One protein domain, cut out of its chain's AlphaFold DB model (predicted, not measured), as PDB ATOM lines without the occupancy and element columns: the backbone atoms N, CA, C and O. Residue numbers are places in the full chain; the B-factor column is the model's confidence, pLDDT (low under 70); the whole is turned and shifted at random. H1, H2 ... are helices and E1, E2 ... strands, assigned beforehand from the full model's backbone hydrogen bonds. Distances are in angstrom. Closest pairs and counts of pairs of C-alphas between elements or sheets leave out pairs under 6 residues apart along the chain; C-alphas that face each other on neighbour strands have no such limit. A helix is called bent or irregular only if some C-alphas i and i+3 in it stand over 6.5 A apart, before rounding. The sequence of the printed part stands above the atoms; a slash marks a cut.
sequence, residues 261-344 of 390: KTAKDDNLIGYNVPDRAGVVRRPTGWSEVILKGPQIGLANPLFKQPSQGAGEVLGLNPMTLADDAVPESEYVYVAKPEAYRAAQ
ATOM      1  N   LYS A 261     144.650 116.372 100.994       86.00
ATOM      2  CA  LYS A 261     144.875 114.975 100.616       86.00
ATOM      3  C   LYS A 261     146.197 114.835  99.865       86.00
ATOM      4  O   LYS A 261     147.076 114.123 100.330       86.00
ATOM      5  N   THR A 262     146.344 115.565  98.762       88.50
ATOM      6  CA  THR A 262     147.537 115.494  97.909       88.50
ATOM      7  C   THR A 262     148.804 115.866  98.675       88.50
ATOM      8  O   THR A 262     149.790 115.153  98.596       88.50
ATOM      9  N   ALA A 263     148.770 116.911  99.505       91.50
ATOM     10  CA  ALA A 263     149.932 117.330 100.283       91.50
ATOM     11  C   ALA A 263     150.355 116.301 101.349       91.50
ATOM     12  O   ALA A 263     151.537 116.230 101.684       91.50
ATOM     13  N   LYS A 264     149.420 115.503 101.882       88.62
ATOM     14  CA  LYS A 264     149.747 114.363 102.754       88.62
ATOM     15  C   LYS A 264     150.302 113.189 101.948       88.62
ATOM     16  O   LYS A 264     151.314 112.622 102.347       88.62
ATOM     17  N   ASP A 265     149.678 112.861 100.817       85.88
ATOM     18  CA  ASP A 265     150.114 111.777  99.926       85.88
ATOM     19  C   ASP A 265     151.542 112.034  99.386       85.88
ATOM     20  O   ASP A 265     152.368 111.121  99.336       85.88
ATOM     21  N   ASP A 266     151.872 113.296  99.096       88.56
ATOM     22  CA  ASP A 266     153.192 113.753  98.639       88.56
ATOM     23  C   ASP A 266     154.213 113.927  99.785       88.56
ATOM     24  O   ASP A 266     155.344 114.359  99.558       88.56
ATOM     25  N   ASN A 267     153.844 113.597 101.030       89.88
ATOM     26  CA  ASN A 267     154.660 113.785 102.238       89.88
ATOM     27  C   ASN A 267     155.158 115.230 102.440       89.88
ATOM     28  O   ASN A 267     156.235 115.453 102.994       89.88
ATOM     29  N   LEU A 268     154.387 116.232 102.011       92.12
ATOM     30  CA  LEU A 268     154.680 117.637 102.305       92.12
ATOM     31  C   LEU A 268     154.280 117.978 103.741       92.12
ATOM     32  O   LEU A 268     155.055 118.589 104.484       92.12
ATOM     33  N   ILE A 269     153.084 117.544 104.139       93.31
ATOM     34  CA  ILE A 269     152.493 117.806 105.453       93.31
ATOM     35  C   ILE A 269     151.987 116.510 106.093       93.31
ATOM     36  O   ILE A 269     151.669 115.544 105.407       93.31
ATOM     37  N   GLY A 270     151.868 116.503 107.415       90.81
ATOM     38  CA  GLY A 270     151.279 115.416 108.193       90.81
ATOM     39  C   GLY A 270     150.437 115.955 109.345       90.81
ATOM     40  O   GLY A 270     150.501 117.142 109.670       90.81
ATOM     41  N   TYR A 271     149.632 115.093 109.968       90.62
ATOM     42  CA  TYR A 271     148.902 115.470 111.179       90.62
ATOM     43  C   TYR A 271     149.870 115.766 112.326       90.62
ATOM     44  O   TYR A 271     150.817 115.018 112.564       90.62
ATOM     45  N   ASN A 272     149.583 116.827 113.076       90.44
ATOM     46  CA  ASN A 272     150.262 117.147 114.323       90.44
ATOM     47  C   ASN A 272     149.729 116.243 115.444       90.44
ATOM     48  O   ASN A 272     148.802 116.598 116.175       90.44
ATOM     49  N   VAL A 273     150.246 115.018 115.510       87.19
ATOM     50  CA  VAL A 273     149.876 114.040 116.539       87.19
ATOM     51  C   VAL A 273     150.750 114.194 117.787       87.19
ATOM     52  O   VAL A 273     151.904 114.606 117.661       87.19
ATOM     53  N   PRO A 274     150.227 113.868 118.983       85.81
ATOM     54  CA  PRO A 274     151.040 113.809 120.190       85.81
ATOM     55  C   PRO A 274     152.238 112.868 120.016       85.81
ATOM     56  O   PRO A 274     152.111 111.806 119.401       85.81
ATOM     57  N   ASP A 275     153.391 113.240 120.566       84.06
ATOM     58  CA  ASP A 275     154.555 112.358 120.630       84.06
ATOM     59  C   ASP A 275     154.354 111.201 121.635       84.06
ATOM     60  O   ASP A 275     153.291 111.036 122.236       84.06
ATOM     61  N   ARG A 276     155.391 110.374 121.847       83.25
ATOM     62  CA  ARG A 276     155.333 109.243 122.797       83.25
ATOM     63  C   ARG A 276     155.048 109.672 124.245       83.25
ATOM     64  O   ARG A 276     154.623 108.833 125.031       83.25
ATOM     65  N   ALA A 277     155.291 110.936 124.591       85.38
ATOM     66  CA  ALA A 277     154.997 111.513 125.898       85.38
ATOM     67  C   ALA A 277     153.619 112.206 125.945       85.38
ATOM     68  O   ALA A 277     153.245 112.755 126.979       85.38
ATOM     69  N   GLY A 278     152.851 112.174 124.851       85.00
ATOM     70  CA  GLY A 278     151.537 112.803 124.751       85.00
ATOM     71  C   GLY A 278     151.585 114.305 124.459       85.00
ATOM     72  O   GLY A 278     150.557 114.975 124.570       85.00
ATOM     73  N   VAL A 279     152.739 114.855 124.069       85.69
ATOM     74  CA  VAL A 279     152.898 116.291 123.810       85.69
ATOM     75  C   VAL A 279     152.635 116.596 122.337       85.69
ATOM     76  O   VAL A 279     153.276 116.043 121.446       85.69
ATOM     77  N   VAL A 280     151.693 117.505 122.065       87.00
ATOM     78  CA  VAL A 280     151.438 118.036 120.714       87.00
ATOM     79  C   VAL A 280     152.409 119.178 120.436       87.00
ATOM     80  O   VAL A 280     152.526 120.111 121.236       87.00
ATOM     81  N   ARG A 281     153.079 119.149 119.279       89.38
ATOM     82  CA  ARG A 281     154.018 120.206 118.888       89.38
ATOM     83  C   ARG A 281     153.293 121.547 118.779       89.38
ATOM     84  O   ARG A 281     152.266 121.660 118.108       89.38
ATOM     85  N   ARG A 282     153.856 122.589 119.392       90.94
ATOM     86  CA  ARG A 282     153.411 123.975 119.203       90.94
ATOM     87  C   ARG A 282     154.326 124.676 118.195       90.94
ATOM     88  O   ARG A 282     155.543 124.585 118.361       90.94
ATOM     89  N   PRO A 283     153.779 125.338 117.160       91.00
ATOM     90  CA  PRO A 283     154.574 126.192 116.285       91.00
ATOM     91  C   PRO A 283     155.298 127.260 117.112       91.00
ATOM     92  O   PRO A 283     154.674 127.952 117.912       91.00
ATOM     93  N   THR A 284     156.610 127.397 116.926       89.38
ATOM     94  CA  THR A 284     157.408 128.432 117.615       89.38
ATOM     95  C   THR A 284     157.299 129.798 116.935       89.38
ATOM     96  O   THR A 284     157.646 130.817 117.522       89.38
ATOM     97  N   GLY A 285     156.798 129.828 115.698       91.12
ATOM     98  CA  GLY A 285     156.604 131.033 114.907       91.12
ATOM     99  C   GLY A 285     155.697 130.792 113.704       91.12
ATOM    100  O   GLY A 285     155.437 129.653 113.307       91.12
ATOM    101  N   TRP A 286     155.248 131.885 113.085       90.25
ATOM    102  CA  TRP A 286     154.326 131.871 111.941       90.25
ATOM    103  C   TRP A 286     154.814 131.054 110.741       90.25
ATOM    104  O   TRP A 286     154.000 130.514 110.000       90.25
ATOM    105  N   SER A 287     156.127 130.912 110.562       87.56
ATOM    106  CA  SER A 287     156.711 130.106 109.483       87.56
ATOM    107  C   SER A 287     156.410 128.608 109.587       87.56
ATOM    108  O   SER A 287     156.569 127.894 108.600       87.56
ATOM    109  N   GLU A 288     156.024 128.120 110.770       89.00
ATOM    110  CA  GLU A 288     155.677 126.712 111.003       89.00
ATOM    111  C   GLU A 288     154.161 126.458 111.001       89.00
ATOM    112  O   GLU A 288     153.731 125.307 111.078       89.00
ATOM    113  N   VAL A 289     153.347 127.515 110.930       92.19
ATOM    114  CA  VAL A 289     151.886 127.421 111.005       92.19
ATOM    115  C   VAL A 289     151.319 127.003 109.653       92.19
ATOM    116  O   VAL A 289     151.572 127.642 108.633       92.19
ATOM    117  N   ILE A 290     150.470 125.974 109.661       92.75
ATOM    118  CA  ILE A 290     149.652 125.585 108.512       92.75
ATOM    119  C   ILE A 290     148.196 125.866 108.878       92.75
ATOM    120  O   ILE A 290     147.583 125.133 109.652       92.75
ATOM    121  N   LEU A 291     147.646 126.951 108.334       91.56
ATOM    122  CA  LEU A 291     146.277 127.374 108.623       91.56
ATOM    123  C   LEU A 291     145.252 126.498 107.895       91.56
ATOM    124  O   LEU A 291     145.370 126.242 106.695       91.56
ATOM    125  N   LYS A 292     144.191 126.117 108.607       89.12
ATOM    126  CA  LYS A 292     142.992 125.468 108.055       89.12
ATOM    127  C   LYS A 292     141.783 126.400 108.153       89.12
ATOM    128  O   LYS A 292     141.745 127.288 108.996       89.12
ATOM    129  N   GLY A 293     140.763 126.176 107.323       86.50
ATOM    130  CA  GLY A 293     139.571 127.033 107.197       86.50
ATOM    131  C   GLY A 293     139.001 127.621 108.505       86.50
ATOM    132  O   GLY A 293     138.833 128.838 108.571       86.50
ATOM    133  N   PRO A 294     138.746 126.829 109.566       84.31
ATOM    134  CA  PRO A 294     138.235 127.361 110.834       84.31
ATOM    135  C   PRO A 294     139.148 128.397 111.495       84.31
ATOM    136  O   PRO A 294     138.654 129.300 112.163       84.31
ATOM    137  N   GLN A 295     140.463 128.300 111.292       88.31
ATOM    138  CA  GLN A 295     141.431 129.229 111.862       88.31
ATOM    139  C   GLN A 295     141.386 130.598 111.208       88.31
ATOM    140  O   GLN A 295     141.782 131.529 111.876       88.31
ATOM    141  N   ILE A 296     140.914 130.730 109.960       85.75
ATOM    142  CA  ILE A 296     140.876 131.995 109.196       85.75
ATOM    143  C   ILE A 296     139.471 132.610 109.106       85.75
ATOM    144  O   ILE A 296     139.230 133.529 108.316       85.75
ATOM    145  N   GLY A 297     138.524 132.100 109.898       82.12
ATOM    146  CA  GLY A 297     137.167 132.635 109.973       82.12
ATOM    147  C   GLY A 297     137.166 134.132 110.293       82.12
ATOM    148  O   GLY A 297     137.975 134.609 111.085       82.12
ATOM    149  N   LEU A 298     136.268 134.889 109.652       82.81
ATOM    150  CA  LEU A 298     136.161 136.348 109.820       82.81
ATOM    151  C   LEU A 298     137.473 137.110 109.530       82.81
ATOM    152  O   LEU A 298     137.705 138.173 110.101       82.81
ATOM    153  N   ALA A 299     138.327 136.571 108.649       82.88
ATOM    154  CA  ALA A 299     139.643 137.128 108.320       82.88
ATOM    155  C   ALA A 299     140.583 137.282 109.537       82.88
ATOM    156  O   ALA A 299     141.470 138.135 109.541       82.88
ATOM    157  N   ASN A 300     140.404 136.444 110.560       85.56
ATOM    158  CA  ASN A 300     141.253 136.380 111.744       85.56
ATOM    159  C   ASN A 300     141.936 135.004 111.781       85.56
ATOM    160  O   ASN A 300     141.205 134.046 111.992       85.56
ATOM    161  N   PRO A 301     143.274 134.878 111.623       87.06
ATOM    162  CA  PRO A 301     144.001 133.596 111.619       87.06
ATOM    163  C   PRO A 301     144.100 132.920 113.003       87.06
ATOM    164  O   PRO A 301     144.653 131.828 113.135       87.06
ATOM    165  N   LEU A 302     143.580 133.579 114.040       87.69
ATOM    166  CA  LEU A 302     143.464 133.095 115.412       87.69
ATOM    167  C   LEU A 302     141.991 132.855 115.782       87.69
ATOM    168  O   LEU A 302     141.672 132.799 116.967       87.69
ATOM    169  N   PHE A 303     141.080 132.737 114.801       87.12
ATOM    170  CA  PHE A 303     139.651 132.612 115.088       87.12
ATOM    171  C   PHE A 303     139.359 131.365 115.924       87.12
ATOM    172  O   PHE A 303     138.863 131.509 117.031       87.12
ATOM    173  N   LYS A 304     139.713 130.162 115.464       86.94
ATOM    174  CA  LYS A 304     139.531 128.922 116.239       86.94
ATOM    175  C   LYS A 304     140.775 128.061 116.229       86.94
ATOM    176  O   LYS A 304     141.290 127.774 115.157       86.94
ATOM    177  N   GLN A 305     141.210 127.600 117.396       87.38
ATOM    178  CA  GLN A 305     142.338 126.685 117.538       87.38
ATOM    179  C   GLN A 305     141.904 125.220 117.380       87.38
ATOM    180  O   GLN A 305     140.819 124.862 117.841       87.38
ATOM    181  N   PRO A 306     142.756 124.350 116.806       86.12
ATOM    182  CA  PRO A 306     142.592 122.896 116.827       86.12
ATOM    183  C   PRO A 306     142.135 122.319 118.178       86.12
ATOM    184  O   PRO A 306     141.255 121.461 118.207       86.12
ATOM    185  N   SER A 307     142.672 122.820 119.297       84.94
ATOM    186  CA  SER A 307     142.300 122.387 120.651       84.94
ATOM    187  C   SER A 307     140.873 122.748 121.092       84.94
ATOM    188  O   SER A 307     140.346 122.089 121.985       84.94
ATOM    189  N   GLN A 308     140.215 123.740 120.478       82.75
ATOM    190  CA  GLN A 308     138.846 124.156 120.836       82.75
ATOM    191  C   GLN A 308     137.764 123.209 120.285       82.75
ATOM    192  O   GLN A 308     136.605 123.274 120.700       82.75
ATOM    193  N   GLY A 309     138.123 122.312 119.361       69.44
ATOM    194  CA  GLY A 309     137.194 121.359 118.757       69.44
ATOM    195  C   GLY A 309     136.098 122.007 117.899       69.44
ATOM    196  O   GLY A 309     136.135 123.188 117.557       69.44
ATOM    197  N   ALA A 310     135.105 121.203 117.507       63.84
ATOM    198  CA  ALA A 310     134.050 121.618 116.575       63.84
ATOM    199  C   ALA A 310     132.849 122.324 117.238       63.84
ATOM    200  O   ALA A 310     132.023 122.902 116.533       63.84
ATOM    201  N   GLY A 311     132.724 122.249 118.569       59.84
ATOM    202  CA  GLY A 311     131.549 122.725 119.312       59.84
ATOM    203  C   GLY A 311     131.607 124.188 119.753       59.84
ATOM    204  O   GLY A 311     130.563 124.773 120.029       59.84
ATOM    205  N   GLU A 312     132.797 124.787 119.806       67.75
ATOM    206  CA  GLU A 312     132.957 126.170 120.256       67.75
ATOM    207  C   GLU A 312     132.464 127.144 119.179       67.75
ATOM    208  O   GLU A 312     132.829 127.024 118.007       67.75
ATOM    209  N   VAL A 313     131.613 128.100 119.553       64.44
ATOM    210  CA  VAL A 313     130.975 129.040 118.611       64.44
ATOM    211  C   VAL A 313     131.773 130.336 118.519       64.44
ATOM    212  O   VAL A 313     131.828 130.943 117.447       64.44
ATOM    213  N   LEU A 314     132.427 130.733 119.612       71.00
ATOM    214  CA  LEU A 314     133.201 131.963 119.698       71.00
ATOM    215  C   LEU A 314     134.659 131.733 119.301       71.00
ATOM    216  O   LEU A 314     135.214 130.647 119.453       71.00
ATOM    217  N   GLY A 315     135.281 132.773 118.750       75.44
ATOM    218  CA  GLY A 315     136.710 132.737 118.470       75.44
ATOM    219  C   GLY A 315     137.563 133.124 119.678       75.44
ATOM    220  O   GLY A 315     137.030 133.558 120.700       75.44
ATOM    221  N   LEU A 316     138.891 133.022 119.560       82.75
ATOM    222  CA  LEU A 316     139.790 133.602 120.564       82.75
ATOM    223  C   LEU A 316     139.547 135.110 120.690       82.75
ATOM    224  O   LEU A 316     139.361 135.801 119.687       82.75
ATOM    225  N   ASN A 317     139.576 135.622 121.922       84.25
ATOM    226  CA  ASN A 317     139.379 137.040 122.192       84.25
ATOM    227  C   ASN A 317     140.619 137.846 121.760       84.25
ATOM    228  O   ASN A 317     141.658 137.733 122.413       84.25
ATOM    229  N   PRO A 318     140.525 138.710 120.730       82.69
ATOM    230  CA  PRO A 318     141.674 139.478 120.260       82.69
ATOM    231  C   PRO A 318     142.249 140.432 121.310       82.69
ATOM    232  O   PRO A 318     143.422 140.770 121.246       82.69
ATOM    233  N   MET A 319     141.441 140.838 122.295       86.75
ATOM    234  CA  MET A 319     141.854 141.762 123.356       86.75
ATOM    235  C   MET A 319     142.759 141.117 124.410       86.75
ATOM    236  O   MET A 319     143.325 141.828 125.234       86.75
ATOM    237  N   THR A 320     142.859 139.787 124.427       88.81
ATOM    238  CA  THR A 320     143.666 139.034 125.400       88.81
ATOM    239  C   THR A 320     144.824 138.284 124.752       88.81
ATOM    240  O   THR A 320     145.544 137.568 125.444       88.81
ATOM    241  N   LEU A 321     144.981 138.384 123.430       87.88
ATOM    242  CA  LEU A 321     146.088 137.754 122.720       87.88
ATOM    243  C   LEU A 321     147.377 138.533 122.982       87.88
ATOM    244  O   LEU A 321     147.370 139.761 122.999       87.88
ATOM    245  N   ALA A 322     148.475 137.804 123.169       89.19
ATOM    246  CA  ALA A 322     149.801 138.401 123.157       89.19
ATOM    247  C   ALA A 322     150.118 138.955 121.758       89.19
ATOM    248  O   ALA A 322     149.658 138.410 120.751       89.19
ATOM    249  N   ASP A 323     150.935 140.007 121.695       86.94
ATOM    250  CA  ASP A 323     151.331 140.640 120.429       86.94
ATOM    251  C   ASP A 323     152.071 139.669 119.490       86.94
ATOM    252  O   ASP A 323     152.003 139.801 118.267       86.94
ATOM    253  N   ASP A 324     152.758 138.677 120.056       88.38
ATOM    254  CA  ASP A 324     153.510 137.632 119.363       88.38
ATOM    255  C   ASP A 324     152.782 136.278 119.334       88.38
ATOM    256  O   ASP A 324     153.395 135.248 119.048       88.38
ATOM    257  N   ALA A 325     151.469 136.259 119.597       89.88
ATOM    258  CA  ALA A 325     150.688 135.030 119.624       89.88
ATOM    259  C   ALA A 325     150.807 134.244 118.305       89.88
ATOM    260  O   ALA A 325     150.531 134.749 117.211       89.88
ATOM    261  N   VAL A 326     151.165 132.965 118.430       92.44
ATOM    262  CA  VAL A 326     151.238 132.009 117.322       92.44
ATOM    263  C   VAL A 326     150.080 131.017 117.462       92.44
ATOM    264  O   VAL A 326     149.916 130.434 118.538       92.44
ATOM    265  N   PRO A 327     149.247 130.813 116.423       91.56
ATOM    266  CA  PRO A 327     148.181 129.822 116.483       91.56
ATOM    267  C   PRO A 327     148.755 128.408 116.614       91.56
ATOM    268  O   PRO A 327     149.834 128.088 116.113       91.56
ATOM    269  N   GLU A 328     147.981 127.525 117.230       91.88
ATOM    270  CA  GLU A 328     148.195 126.094 117.098       91.88
ATOM    271  C   GLU A 328     147.985 125.663 115.637       91.88
ATOM    272  O   GLU A 328     147.355 126.358 114.845       91.88
ATOM    273  N   SER A 329     148.483 124.489 115.261       92.25
ATOM    274  CA  SER A 329     148.327 123.963 113.904       92.25
ATOM    275  C   SER A 329     147.922 122.497 113.965       92.25
ATOM    276  O   SER A 329     148.543 121.711 114.684       92.25
ATOM    277  N   GLU A 330     146.878 122.129 113.217       90.88
ATOM    278  CA  GLU A 330     146.450 120.729 113.068       90.88
ATOM    279  C   GLU A 330     147.473 119.921 112.253       90.88
ATOM    280  O   GLU A 330     147.562 118.700 112.398       90.88
ATOM    281  N   TYR A 331     148.274 120.606 111.431       92.94
ATOM    282  CA  TYR A 331     149.296 120.008 110.579       92.94
ATOM    283  C   TYR A 331     150.702 120.468 110.955       92.94
ATOM    284  O   TYR A 331     150.907 121.568 111.469       92.94
ATOM    285  N   VAL A 332     151.679 119.632 110.628       92.44
ATOM    286  CA  VAL A 332     153.110 119.951 110.628       92.44
ATOM    287  C   VAL A 332     153.673 119.648 109.243       92.44
ATOM    288  O   VAL A 332     153.208 118.719 108.582       92.44
ATOM    289  N   TYR A 333     154.666 120.408 108.783       90.81
ATOM    290  CA  TYR A 333     155.404 120.014 107.584       90.81
ATOM    291  C   TYR A 333     156.359 118.868 107.937       90.81
ATOM    292  O   TYR A 333     157.032 118.907 108.969       90.81
ATOM    293  N   VAL A 334     156.384 117.832 107.100       90.12
ATOM    294  CA  VAL A 334     157.228 116.635 107.297       90.12
ATOM    295  C   VAL A 334     158.308 116.509 106.222       90.12
ATOM    296  O   VAL A 334     159.296 115.800 106.413       90.12
ATOM    297  N   ALA A 335     158.158 117.240 105.115       89.50
ATOM    298  CA  ALA A 335     159.175 117.359 104.081       89.50
ATOM    299  C   ALA A 335     160.399 118.158 104.554       89.50
ATOM    300  O   ALA A 335     160.353 118.934 105.513       89.50
ATOM    301  N   LYS A 336     161.500 118.025 103.803       91.00
ATOM    302  CA  LYS A 336     162.654 118.921 103.940       91.00
ATOM    303  C   LYS A 336     162.212 120.382 103.735       91.00
ATOM    304  O   LYS A 336     161.384 120.624 102.848       91.00
ATOM    305  N   PRO A 337     162.763 121.355 104.487       88.81
ATOM    306  CA  PRO A 337     162.344 122.757 104.406       88.81
ATOM    307  C   PRO A 337     162.345 123.335 102.986       88.81
ATOM    308  O   PRO A 337     161.477 124.135 102.648       88.81
ATOM    309  N   GLU A 338     163.289 122.922 102.140       90.56
ATOM    310  CA  GLU A 338     163.402 123.383 100.756       90.56
ATOM    311  C   GLU A 338     162.241 122.876  99.897       90.56
ATOM    312  O   GLU A 338     161.635 123.656  99.168       90.56
ATOM    313  N   ALA A 339     161.898 121.591 100.020       90.94
ATOM    314  CA  ALA A 339     160.792 120.980  99.286       90.94
ATOM    315  C   ALA A 339     159.441 121.562  99.724       90.94
ATOM    316  O   ALA A 339     158.601 121.880  98.887       90.94
ATOM    317  N   TYR A 340     159.264 121.774 101.031       89.81
ATOM    318  CA  TYR A 340     158.064 122.406 101.573       89.81
ATOM    319  C   TYR A 340     157.877 123.834 101.037       89.81
ATOM    320  O   TYR A 340     156.802 124.167 100.539       89.81
ATOM    321  N   ARG A 341     158.934 124.662 101.067       87.88
ATOM    322  CA  ARG A 341     158.899 126.039 100.539       87.88
ATOM    323  C   ARG A 341     158.703 126.084  99.026       87.88
ATOM    324  O   ARG A 341     157.973 126.941  98.550       87.88
ATOM    325  N   ALA A 342     159.329 125.175  98.279       89.44
ATOM    326  CA  ALA A 342     159.184 125.108  96.823       89.44
ATOM    327  C   ALA A 342     157.756 124.753  96.379       89.44
ATOM    328  O   ALA A 342     157.354 125.121  95.281       89.44
ATOM    329  N   ALA A 343     156.989 124.066  97.232       89.94
ATOM    330  CA  ALA A 343     155.590 123.738  96.977       89.94
ATOM    331  C   ALA A 343     154.611 124.885  97.303       89.94
ATOM    332  O   ALA A 343     153.409 124.722  97.108       89.94
ATOM    333  N   GLN A 344     155.085 126.016  97.842       88.56
ATOM    334  CA  GLN A 344     154.239 127.174  98.145       88.56
ATOM    335  C   GLN A 344     154.107 128.088  96.932       88.56
ATOM    336  O   GLN A 344     155.093 128.409  96.269       88.56
TER     337      GLN A 344
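What this domain is: This is residues 261 to 344 of the 390 residues of an uncharacterized protein of Streptomyces sp. SID4944 (UniProt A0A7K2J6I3). With little regular structure, the domain is mostly long loops, with a tiny two-stranded antiparallel ladder, E1 and E2, short helices H1 and H3 beside it, and H2 among loops at the far side. Residues 274 to 279 stick out. The printed part has 84 residues, in order H1, E1, H2, E2, H3; the class is mixed, with 24 residues in named elements. It is only just compact, close to loose (radius of gyration of the C-alphas 13.7 A), spanning 37 by 30 by 24 A.

Where its parts are: E1 is residues 269 to 271; E2 is 331 to 333. H1 is 261 to 265, from C-alpha 261 at (144.875, 114.975, 100.616). H2, 293 to 299, 10.2 A long, is irregular: C-alphas 295 and 298 are 9.1 A apart. H3 is 337 to 342, ending at C-alpha 342 (159.184, 125.108, 96.823).

How they stand to each other: E1 and E2 are antiparallel at 143 degrees; N 270 and O 332 are within hydrogen-bond range, 2.8 A. The closest C-alphas of H1 and E1 are Lys 264 and Gly 270, 5.7 A. H1, H2 and H3 are apart from each other. Every O i to N i+4 pair is within range in H1 and H3; H2 has 0 of 3, and 2 of 4 O i to N i+3 pairs.

The domain as a whole: The farthest C-alphas, Asp 266 and Met 319, are 39.0 A apart. The printed part has no cut. The links E1 to H2 and H2 to E2 are long. Residues 309 to 313 have pLDDT under 70.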